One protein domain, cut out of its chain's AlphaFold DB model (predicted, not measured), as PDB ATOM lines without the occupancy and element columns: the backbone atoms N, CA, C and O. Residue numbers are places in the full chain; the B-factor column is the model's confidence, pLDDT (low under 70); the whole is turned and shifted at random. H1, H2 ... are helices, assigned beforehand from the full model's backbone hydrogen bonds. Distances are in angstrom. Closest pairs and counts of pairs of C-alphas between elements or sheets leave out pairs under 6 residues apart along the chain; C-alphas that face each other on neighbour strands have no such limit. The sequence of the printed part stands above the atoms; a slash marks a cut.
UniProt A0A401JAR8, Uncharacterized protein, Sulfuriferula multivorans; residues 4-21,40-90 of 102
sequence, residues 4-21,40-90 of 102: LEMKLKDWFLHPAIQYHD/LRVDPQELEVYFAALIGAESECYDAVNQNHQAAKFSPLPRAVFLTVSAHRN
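What this domain is: This is residues 4 to 21 and 40 to 90 of the 102 residues of an uncharacterized protein of Sulfuriferula multivorans (UniProt A0A401JAR8). Three helices, H1, H3 and H5, form a row running the same way, with H3 in the middle; H2 packs at the end of H3, H4 near its start. The printed part has 69 residues with five named helices, H1 to H5, no named strand: all helix. It is compact, radius of gyration of the C-alphas 11.7 A, spanning 32 by 24 by 22 A.

Where its parts are: Find C-alpha 4 at (91.740, 74.697, 122.244); H1 runs to residue 12. H2 is residues 15 to 18, H3 44 to 55, 16.2 A long, H4 62 to 67. H5, residues 79 to 89, ends at (70.169, 74.901, 110.954).

How they stand to each other: H3, the hub, touches H1 (closest C-alphas Leu 8 and Glu 48, 6.5 A), H5 (Tyr 50 and Leu 83, 5.4 A), H2 with residues 51 to 55 alone and H4 with 45 to 49 alone. H3 and H4, and H4 and H5, are hairpins. In H1, H3, H4 and H5 every O i to N i+4 pair is within hydrogen-bond range; H2 is too short.

The domain as a whole: Residues 22 to 39 are cut out, C-alphas 21 and 40 being 18.3 A apart. The link H4 to H5 is long; its residues 69 to 74 have pLDDT under 70.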
ATOM      1  N   LEU A   4      93.073  74.465 122.796       92.88
ATOM      2  CA  LEU A   4      91.740  74.697 122.244       92.88
ATOM      3  C   LEU A   4      91.814  75.239 120.809       92.88
ATOM      4  O   LEU A   4      91.112  74.757 119.931       92.88
ATOM      5  N   GLU A   5      92.710  76.188 120.542       91.38
ATOM      6  CA  GLU A   5      92.908  76.741 119.194       91.38
ATOM      7  C   GLU A   5      93.379  75.686 118.189       91.38
ATOM      8  O   GLU A   5      92.906  75.663 117.053       91.38
ATOM      9  N   MET A   6      94.268  74.782 118.612       92.44
ATOM     10  CA  MET A   6      94.694  73.653 117.780       92.44
ATOM     11  C   MET A   6      93.523  72.711 117.475       92.44
ATOM     12  O   MET A   6      93.298  72.380 116.315       92.44
ATOM     13  N   LYS A   7      92.725  72.353 118.493       95.62
ATOM     14  CA  LYS A   7      91.504  71.544 118.332       95.62
ATOM     15  C   LYS A   7      90.541  72.169 117.315       95.62
ATOM     16  O   LYS A   7      90.009  71.467 116.464       95.62
ATOM     17  N   LEU A   8      90.349  73.488 117.369       96.44
ATOM     18  CA  LEU A   8      89.464  74.218 116.457       96.44
ATOM     19  C   LEU A   8      89.980  74.245 115.017       96.44
ATOM     20  O   LEU A   8      89.180  74.104 114.093       96.44
ATOM     21  N   LYS A   9      91.295  74.394 114.817       95.06
ATOM     22  CA  LYS A   9      91.918  74.295 113.487       95.06
ATOM     23  C   LYS A   9      91.709  72.899 112.894       95.06
ATOM     24  O   LYS A   9      91.271  72.786 111.752       95.06
ATOM     25  N   ASP A  10      91.940  71.852 113.682       95.44
ATOM     26  CA  ASP A  10      91.725  70.464 113.258       95.44
ATOM     27  C   ASP A  10      90.249  70.192 112.932       95.44
ATOM     28  O   ASP A  10      89.932  69.590 111.906       95.44
ATOM     29  N   TRP A  11      89.331  70.675 113.772       97.12
ATOM     30  CA  TRP A  11      87.893  70.545 113.539       97.12
ATOM     31  C   TRP A  11      87.430  71.305 112.304       97.12
ATOM     32  O   TRP A  11      86.614  70.781 111.555       97.12
ATOM     33  N   PHE A  12      87.967  72.493 112.033       96.75
ATOM     34  CA  PHE A  12      87.608  73.235 110.829       96.75
ATOM     35  C   PHE A  12      87.913  72.454 109.550       96.75
ATOM     36  O   PHE A  12      87.135  72.506 108.603       96.75
ATOM     37  N   LEU A  13      89.003  71.686 109.541       95.38
ATOM     38  CA  LEU A  13      89.385  70.808 108.433       95.38
ATOM     39  C   LEU A  13      88.553  69.512 108.368       95.38
ATOM     40  O   LEU A  13      88.704  68.730 107.429       95.38
ATOM     41  N   HIS A  14      87.665  69.267 109.335       96.31
ATOM     42  CA  HIS A  14      86.794  68.099 109.348       96.31
ATOM     43  C   HIS A  14      85.782  68.154 108.187       96.31
ATOM     44  O   HIS A  14      85.187  69.210 107.952       96.31
ATOM     45  N   PRO A  15      85.486  67.029 107.501       95.62
ATOM     46  CA  PRO A  15      84.582  67.018 106.347       95.62
ATOM     47  C   PRO A  15      83.197  67.620 106.612       95.62
ATOM     48  O   PRO A  15      82.638  68.276 105.740       95.62
ATOM     49  N   ALA A  16      82.658  67.429 107.821       94.00
ATOM     50  CA  ALA A  16      81.360  67.988 108.202       94.00
ATOM     51  C   ALA A  16      81.349  69.528 108.230       94.00
ATOM     52  O   ALA A  16      80.317  70.120 107.950       94.00
ATOM     53  N   ILE A  17      82.486  70.170 108.518       94.81
ATOM     54  CA  ILE A  17      82.620  71.635 108.506       94.81
ATOM     55  C   ILE A  17      83.038  72.120 107.117       94.81
ATOM     56  O   ILE A  17      82.454  73.064 106.591       94.81
ATOM     57  N   GLN A  18      83.983  71.429 106.472       95.31
ATOM     58  CA  GLN A  18      84.424  71.744 105.107       95.31
ATOM     59  C   GLN A  18      83.287  71.674 104.077       95.31
ATOM     60  O   GLN A  18      83.324  72.394 103.084       95.31
ATOM     61  N   TYR A  19      82.243  70.870 104.320       93.00
ATOM     62  CA  TYR A  19      81.036  70.834 103.484       93.00
ATOM     63  C   TYR A  19      80.382  72.213 103.291       93.00
ATOM     64  O   TYR A  19      79.740  72.451 102.269       93.00
ATOM     65  N   HIS A  20      80.546  73.124 104.249       91.88
ATOM     66  CA  HIS A  20      79.958  74.456 104.187       91.88
ATOM     67  C   HIS A  20      80.757  75.464 103.344       91.88
ATOM     68  O   HIS A  20      80.268  76.576 103.149       91.88
ATOM     69  N   ASP A  21      81.953  75.096 102.862       92.75
ATOM     70  CA  ASP A  21      82.825  75.943 102.028       92.75
ATOM     71  C   ASP A  21      83.084  77.337 102.638       92.75
ATOM     72  O   ASP A  21      83.042  78.377 101.982       92.75
ATOM     73  N   LEU A  40      92.606  83.545 116.344       92.12
ATOM     74  CA  LEU A  40      91.149  83.562 116.408       92.12
ATOM     75  C   LEU A  40      90.661  84.996 116.602       92.12
ATOM     76  O   LEU A  40      91.111  85.716 117.491       92.12
ATOM     77  N   ARG A  41      89.706  85.404 115.767       93.25
ATOM     78  CA  ARG A  41      89.016  86.695 115.911       93.25
ATOM     79  C   ARG A  41      87.700  86.572 116.673       93.25
ATOM     80  O   ARG A  41      87.144  87.583 117.098       93.25
ATOM     81  N   VAL A  42      87.199  85.347 116.815       93.50
ATOM     82  CA  VAL A  42      85.982  84.995 117.551       93.50
ATOM     83  C   VAL A  42      86.335  84.292 118.856       93.50
ATOM     84  O   VAL A  42      87.429  83.747 118.995       93.50
ATOM     85  N   ASP A  43      85.410  84.293 119.807       92.94
ATOM     86  CA  ASP A  43      85.594  83.621 121.081       92.94
ATOM     87  C   ASP A  43      85.819  82.109 120.866       92.94
ATOM     88  O   ASP A  43      84.972  81.437 120.261       92.94
ATOM     89  N   PRO A  44      86.953  81.559 121.338       94.56
ATOM     90  CA  PRO A  44      87.308  80.166 121.091       94.56
ATOM     91  C   PRO A  44      86.345  79.182 121.760       94.56
ATOM     92  O   PRO A  44      86.137  78.089 121.238       94.56
ATOM     93  N   GLN A  45      85.745  79.546 122.895       94.94
ATOM     94  CA  GLN A  45      84.814  78.672 123.608       94.94
ATOM     95  C   GLN A  45      83.477  78.594 122.867       94.94
ATOM     96  O   GLN A  45      82.918  77.510 122.703       94.94
ATOM     97  N   GLU A  46      82.980  79.727 122.363       95.12
ATOM     98  CA  GLU A  46      81.778  79.746 121.526       95.12
ATOM     99  C   GLU A  46      81.983  78.998 120.202       95.12
ATOM    100  O   GLU A  46      81.100  78.251 119.772       95.12
ATOM    101  N   LEU A  47      83.145  79.168 119.564       96.56
ATOM    102  CA  LEU A  47      83.454  78.448 118.330       96.56
ATOM    103  C   LEU A  47      83.515  76.932 118.560       96.56
ATOM    104  O   LEU A  47      83.038  76.169 117.722       96.56
ATOM    105  N   GLU A  48      84.031  76.495 119.712       97.56
ATOM    106  CA  GLU A  48      84.094  75.076 120.069       97.56
ATOM    107  C   GLU A  48      82.708  74.461 120.228       97.56
ATOM    108  O   GLU A  48      82.454  73.415 119.637       97.56
ATOM    109  N   VAL A  49      81.778  75.137 120.910       97.19
ATOM    110  CA  VAL A  49      80.382  74.677 121.005       97.19
ATOM    111  C   VAL A  49      79.763  74.507 119.618       97.19
ATOM    112  O   VAL A  49      79.096  73.508 119.339       97.19
ATOM    113  N   TYR A  50      79.971  75.490 118.743       97.44
ATOM    114  CA  TYR A  50      79.395  75.482 117.404       97.44
ATOM    115  C   TYR A  50      79.967  74.350 116.540       97.44
ATOM    116  O   TYR A  50      79.209  73.586 115.943       97.44
ATOM    117  N   PHE A  51      81.291  74.190 116.513       97.88
ATOM    118  CA  PHE A  51      81.942  73.117 115.760       97.88
ATOM    119  C   PHE A  51      81.615  71.734 116.314       97.88
ATOM    120  O   PHE A  51      81.345  70.834 115.523       97.88
ATOM    121  N   ALA A  52      81.563  71.570 117.640       98.00
ATOM    122  CA  ALA A  52      81.163  70.317 118.273       98.00
ATOM    123  C   ALA A  52      79.782  69.869 117.770       98.00
ATOM    124  O   ALA A  52      79.619  68.724 117.348       98.00
ATOM    125  N   ALA A  53      78.819  70.793 117.705       97.50
ATOM    126  CA  ALA A  53      77.483  70.511 117.188       97.50
ATOM    127  C   ALA A  53      77.483  70.110 115.699       97.50
ATOM    128  O   ALA A  53      76.771  69.182 115.322       97.50
ATOM    129  N   LEU A  54      78.298  70.756 114.856       96.56
ATOM    130  CA  LEU A  54      78.404  70.412 113.428       96.56
ATOM    131  C   LEU A  54      79.000  69.020 113.192       96.56
ATOM    132  O   LEU A  54      78.567  68.305 112.291       96.56
ATOM    133  N   ILE A  55      79.999  68.629 113.988       96.50
ATOM    134  CA  ILE A  55      80.681  67.335 113.829       96.50
ATOM    135  C   ILE A  55      80.035  66.205 114.648       96.50
ATOM    136  O   ILE A  55      80.475  65.061 114.549       96.50
ATOM    137  N   GLY A  56      79.010  66.508 115.451       95.44
ATOM    138  CA  GLY A  56      78.336  65.543 116.325       95.44
ATOM    139  C   GLY A  56      79.143  65.136 117.563       95.44
ATOM    140  O   GLY A  56      78.974  64.022 118.055       95.44
ATOM    141  N   ALA A  57      80.029  66.007 118.053       96.25
ATOM    142  CA  ALA A  57      80.800  65.819 119.282       96.25
ATOM    143  C   ALA A  57      80.161  66.553 120.475       96.25
ATOM    144  O   ALA A  57      79.390  67.500 120.313       96.25
ATOM    145  N   GLU A  58      80.517  66.139 121.691       95.75
ATOM    146  CA  GLU A  58      80.196  66.896 122.903       95.75
ATOM    147  C   GLU A  58      81.177  68.063 123.078       95.75
ATOM    148  O   GLU A  58      82.377  67.931 122.828       95.75
ATOM    149  N   SER A  59      80.654  69.215 123.500       96.88
ATOM    150  CA  SER A  59      81.444  70.422 123.743       96.88
ATOM    151  C   SER A  59      81.962  70.456 125.177       96.88
ATOM    152  O   SER A  59      81.188  70.363 126.131       96.88
ATOM    153  N   GLU A  60      83.267  70.670 125.334       96.44
ATOM    154  CA  GLU A  60      83.903  70.866 126.646       96.44
ATOM    155  C   GLU A  60      83.632  72.270 127.206       96.44
ATOM    156  O   GLU A  60      83.687  72.499 128.414       96.44
ATOM    157  N   CYS A  61      83.330  73.225 126.322       94.81
ATOM    158  CA  CYS A  61      83.106  74.621 126.675       94.81
ATOM    159  C   CYS A  61      81.634  74.953 126.962       94.81
ATOM    160  O   CYS A  61      81.336  76.080 127.356       94.81
ATOM    161  N   TYR A  62      80.713  74.001 126.791       94.94
ATOM    162  CA  TYR A  62      79.267  74.238 126.820       94.94
ATOM    163  C   TYR A  62      78.786  74.966 128.085       94.94
ATOM    164  O   TYR A  62      78.114  76.001 128.010       94.94
ATOM    165  N   ASP A  63      79.158  74.452 129.258       93.12
ATOM    166  CA  ASP A  63      78.747  75.034 130.537       93.12
ATOM    167  C   ASP A  63      79.450  76.365 130.806       93.12
ATOM    168  O   ASP A  63      78.809  77.320 131.247       93.12
ATOM    169  N   ALA A  64      80.743  76.463 130.482       91.69
ATOM    170  CA  ALA A  64      81.517  77.692 130.640       91.69
ATOM    171  C   ALA A  64      80.940  78.838 129.793       91.69
ATOM    172  O   ALA A  64      80.767  79.948 130.296       91.69
ATOM    173  N   VAL A  65      80.549  78.559 128.545       91.69
ATOM    174  CA  VAL A  65      79.901  79.527 127.645       91.69
ATOM    175  C   VAL A  65      78.568  80.009 128.216       91.69
ATOM    176  O   VAL A  65      78.272  81.202 128.162       91.69
ATOM    177  N   ASN A  66      77.769  79.119 128.812       90.75
ATOM    178  CA  ASN A  66      76.510  79.513 129.452       90.75
ATOM    179  C   ASN A  66      76.717  80.309 130.754       90.75
ATOM    180  O   ASN A  66      75.878  81.144 131.088       90.75
ATOM    181  N   GLN A  67      77.811  80.073 131.483       86.81
ATOM    182  CA  GLN A  67      78.136  80.779 132.729       86.81
ATOM    183  C   GLN A  67      78.769  82.158 132.495       86.81
ATOM    184  O   GLN A  67      78.483  83.095 133.237       86.81
ATOM    185  N   ASN A  68      79.602  82.302 131.460       75.00
ATOM    186  CA  ASN A  68      80.352  83.530 131.167       75.00
ATOM    187  C   ASN A  68      79.506  84.651 130.544       75.00
ATOM    188  O   ASN A  68      80.025  85.715 130.200       75.00
ATOM    189  N   HIS A  69      78.203  84.445 130.360       62.12
ATOM    190  CA  HIS A  69      77.425  85.299 129.476       62.12
ATOM    191  C   HIS A  69      77.005  86.644 130.089       62.12
ATOM    192  O   HIS A  69      75.905  86.828 130.603       62.12
ATOM    193  N   GLN A  70      77.902  87.623 129.917       55.91
ATOM    194  CA  GLN A  70      77.598  89.050 129.745       55.91
ATOM    195  C   GLN A  70      77.110  89.383 128.312       55.91
ATOM    196  O   GLN A  70      76.696  90.515 128.043       55.91
ATOM    197  N   ALA A  71      77.146  88.433 127.368       53.22
ATOM    198  CA  ALA A  71      76.935  88.706 125.950       53.22
ATOM    199  C   ALA A  71      75.451  88.642 125.526       53.22
ATOM    200  O   ALA A  71      74.909  87.624 125.123       53.22
ATOM    201  N   ALA A  72      74.854  89.833 125.565       50.69
ATOM    202  CA  ALA A  72      73.908  90.389 124.600       50.69
ATOM    203  C   ALA A  72      72.526  89.724 124.373       50.69
ATOM    204  O   ALA A  72      72.357  88.573 123.985       50.69
ATOM    205  N   LYS A  73      71.506  90.583 124.508       56.53
ATOM    206  CA  LYS A  73      70.046  90.382 124.437       56.53
ATOM    207  C   LYS A  73      69.488  89.931 123.066       56.53
ATOM    208  O   LYS A  73      68.393  90.350 122.698       56.53
ATOM    209  N   PHE A  74      70.214  89.147 122.273       59.69
ATOM    210  CA  PHE A  74      69.802  88.806 120.901       59.69
ATOM    211  C   PHE A  74      69.014  87.497 120.786       59.69
ATOM    212  O   PHE A  74      68.381  87.256 119.763       59.69
ATOM    213  N   SER A  75      69.022  86.666 121.830       71.25
ATOM    214  CA  SER A  75      68.306  85.391 121.863       71.25
ATOM    215  C   SER A  75      67.660  85.170 123.234       71.25
ATOM    216  O   SER A  75      68.263  85.525 124.246       71.25
ATOM    217  N   PRO A  76      66.455  84.573 123.300       80.19
ATOM    218  CA  PRO A  76      65.858  84.130 124.559       80.19
ATOM    219  C   PRO A  76      66.501  82.843 125.113       80.19
ATOM    220  O   PRO A  76      66.145  82.414 126.207       80.19
ATOM    221  N   LEU A  77      67.399  82.196 124.362       85.81
ATOM    222  CA  LEU A  77      68.061  80.949 124.750       85.81
ATOM    223  C   LEU A  77      69.431  81.213 125.399       85.81
ATOM    224  O   LEU A  77      70.101  82.168 125.002       85.81
ATOM    225  N   PRO A  78      69.899  80.329 126.305       89.75
ATOM    226  CA  PRO A  78      71.300  80.303 126.723       89.75
ATOM    227  C   PRO A  78      72.232  80.202 125.512       89.75
ATOM    228  O   PRO A  78      71.881  79.594 124.495       89.75
ATOM    229  N   ARG A  79      73.429  80.780 125.601       91.62
ATOM    230  CA  ARG A  79      74.301  80.917 124.433       91.62
ATOM    231  C   ARG A  79      74.703  79.606 123.802       91.62
ATOM    232  O   ARG A  79      74.597  79.487 122.584       91.62
ATOM    233  N   ALA A  80      75.151  78.639 124.596       93.62
ATOM    234  CA  ALA A  80      75.608  77.373 124.046       93.62
ATOM    235  C   ALA A  80      74.451  76.631 123.346       93.62
ATOM    236  O   ALA A  80      74.628  76.060 122.268       93.62
ATOM    237  N   VAL A  81      73.230  76.755 123.889       93.56
ATOM    238  CA  VAL A  81      71.996  76.253 123.259       93.56
ATOM    239  C   VAL A  81      71.752  76.957 121.922       93.56
ATOM    240  O   VAL A  81      71.501  76.301 120.914       93.56
ATOM    241  N   PHE A  82      71.841  78.288 121.887       93.44
ATOM    242  CA  PHE A  82      71.656  79.072 120.665       93.44
ATOM    243  C   PHE A  82      72.660  78.693 119.563       93.44
ATOM    244  O   PHE A  82      72.262  78.520 118.409       93.44
ATOM    245  N   LEU A  83      73.939  78.529 119.910       94.62
ATOM    246  CA  LEU A  83      74.986  78.114 118.971       94.62
ATOM    247  C   LEU A  83      74.702  76.715 118.411       94.62
ATOM    248  O   LEU A  83      74.709  76.531 117.197       94.62
ATOM    249  N   THR A  84      74.340  75.768 119.278       95.94
ATOM    250  CA  THR A  84      73.988  74.393 118.882       95.94
ATOM    251  C   THR A  84      72.788  74.364 117.928       95.94
ATOM    252  O   THR A  84      72.806  73.684 116.905       95.94
ATOM    253  N   VAL A  85      71.739  75.143 118.216       95.12
ATOM    254  CA  VAL A  85      70.565  75.253 117.331       95.12
ATOM    255  C   VAL A  85      70.936  75.874 115.984       95.12
ATOM    256  O   VAL A  85      70.416  75.441 114.957       95.12
ATOM    257  N   SER A  86      71.826  76.870 115.978       94.50
ATOM    258  CA  SER A  86      72.300  77.512 114.745       94.50
ATOM    259  C   SER A  86      73.091  76.527 113.879       94.50
ATOM    260  O   SER A  86      72.834  76.432 112.681       94.50
ATOM    261  N   ALA A  87      73.960  75.715 114.494       95.12
ATOM    262  CA  ALA A  87      74.721  74.668 113.813       95.12
ATOM    263  C   ALA A  87      73.795  73.665 113.112       95.12
ATOM    264  O   ALA A  87      73.929  73.432 111.917       95.12
ATOM    265  N   HIS A  88      72.775  73.155 113.809       93.62
ATOM    266  CA  HIS A  88      71.803  72.227 113.216       93.62
ATOM    267  C   HIS A  88      70.955  72.840 112.089       93.62
ATOM    268  O   HIS A  88      70.388  72.111 111.276       93.62
ATOM    269  N   ARG A  89      70.838  74.172 112.042       93.44
ATOM    270  CA  ARG A  89      70.169  74.901 110.954       93.44
ATOM    271  C   ARG A  89      71.105  75.241 109.796       93.44
ATOM    272  O   ARG A  89      70.619  75.694 108.768       93.44
ATOM    273  N   ASN A  90      72.404  74.969 109.936       88.12
ATOM    274  CA  ASN A  90      73.464  75.396 109.021       88.12
ATOM    275  C   ASN A  90      73.585  76.928 108.905       88.12
ATOM    276  O   ASN A  90      74.091  77.434 107.906       88.12
TER     277      ASN A  90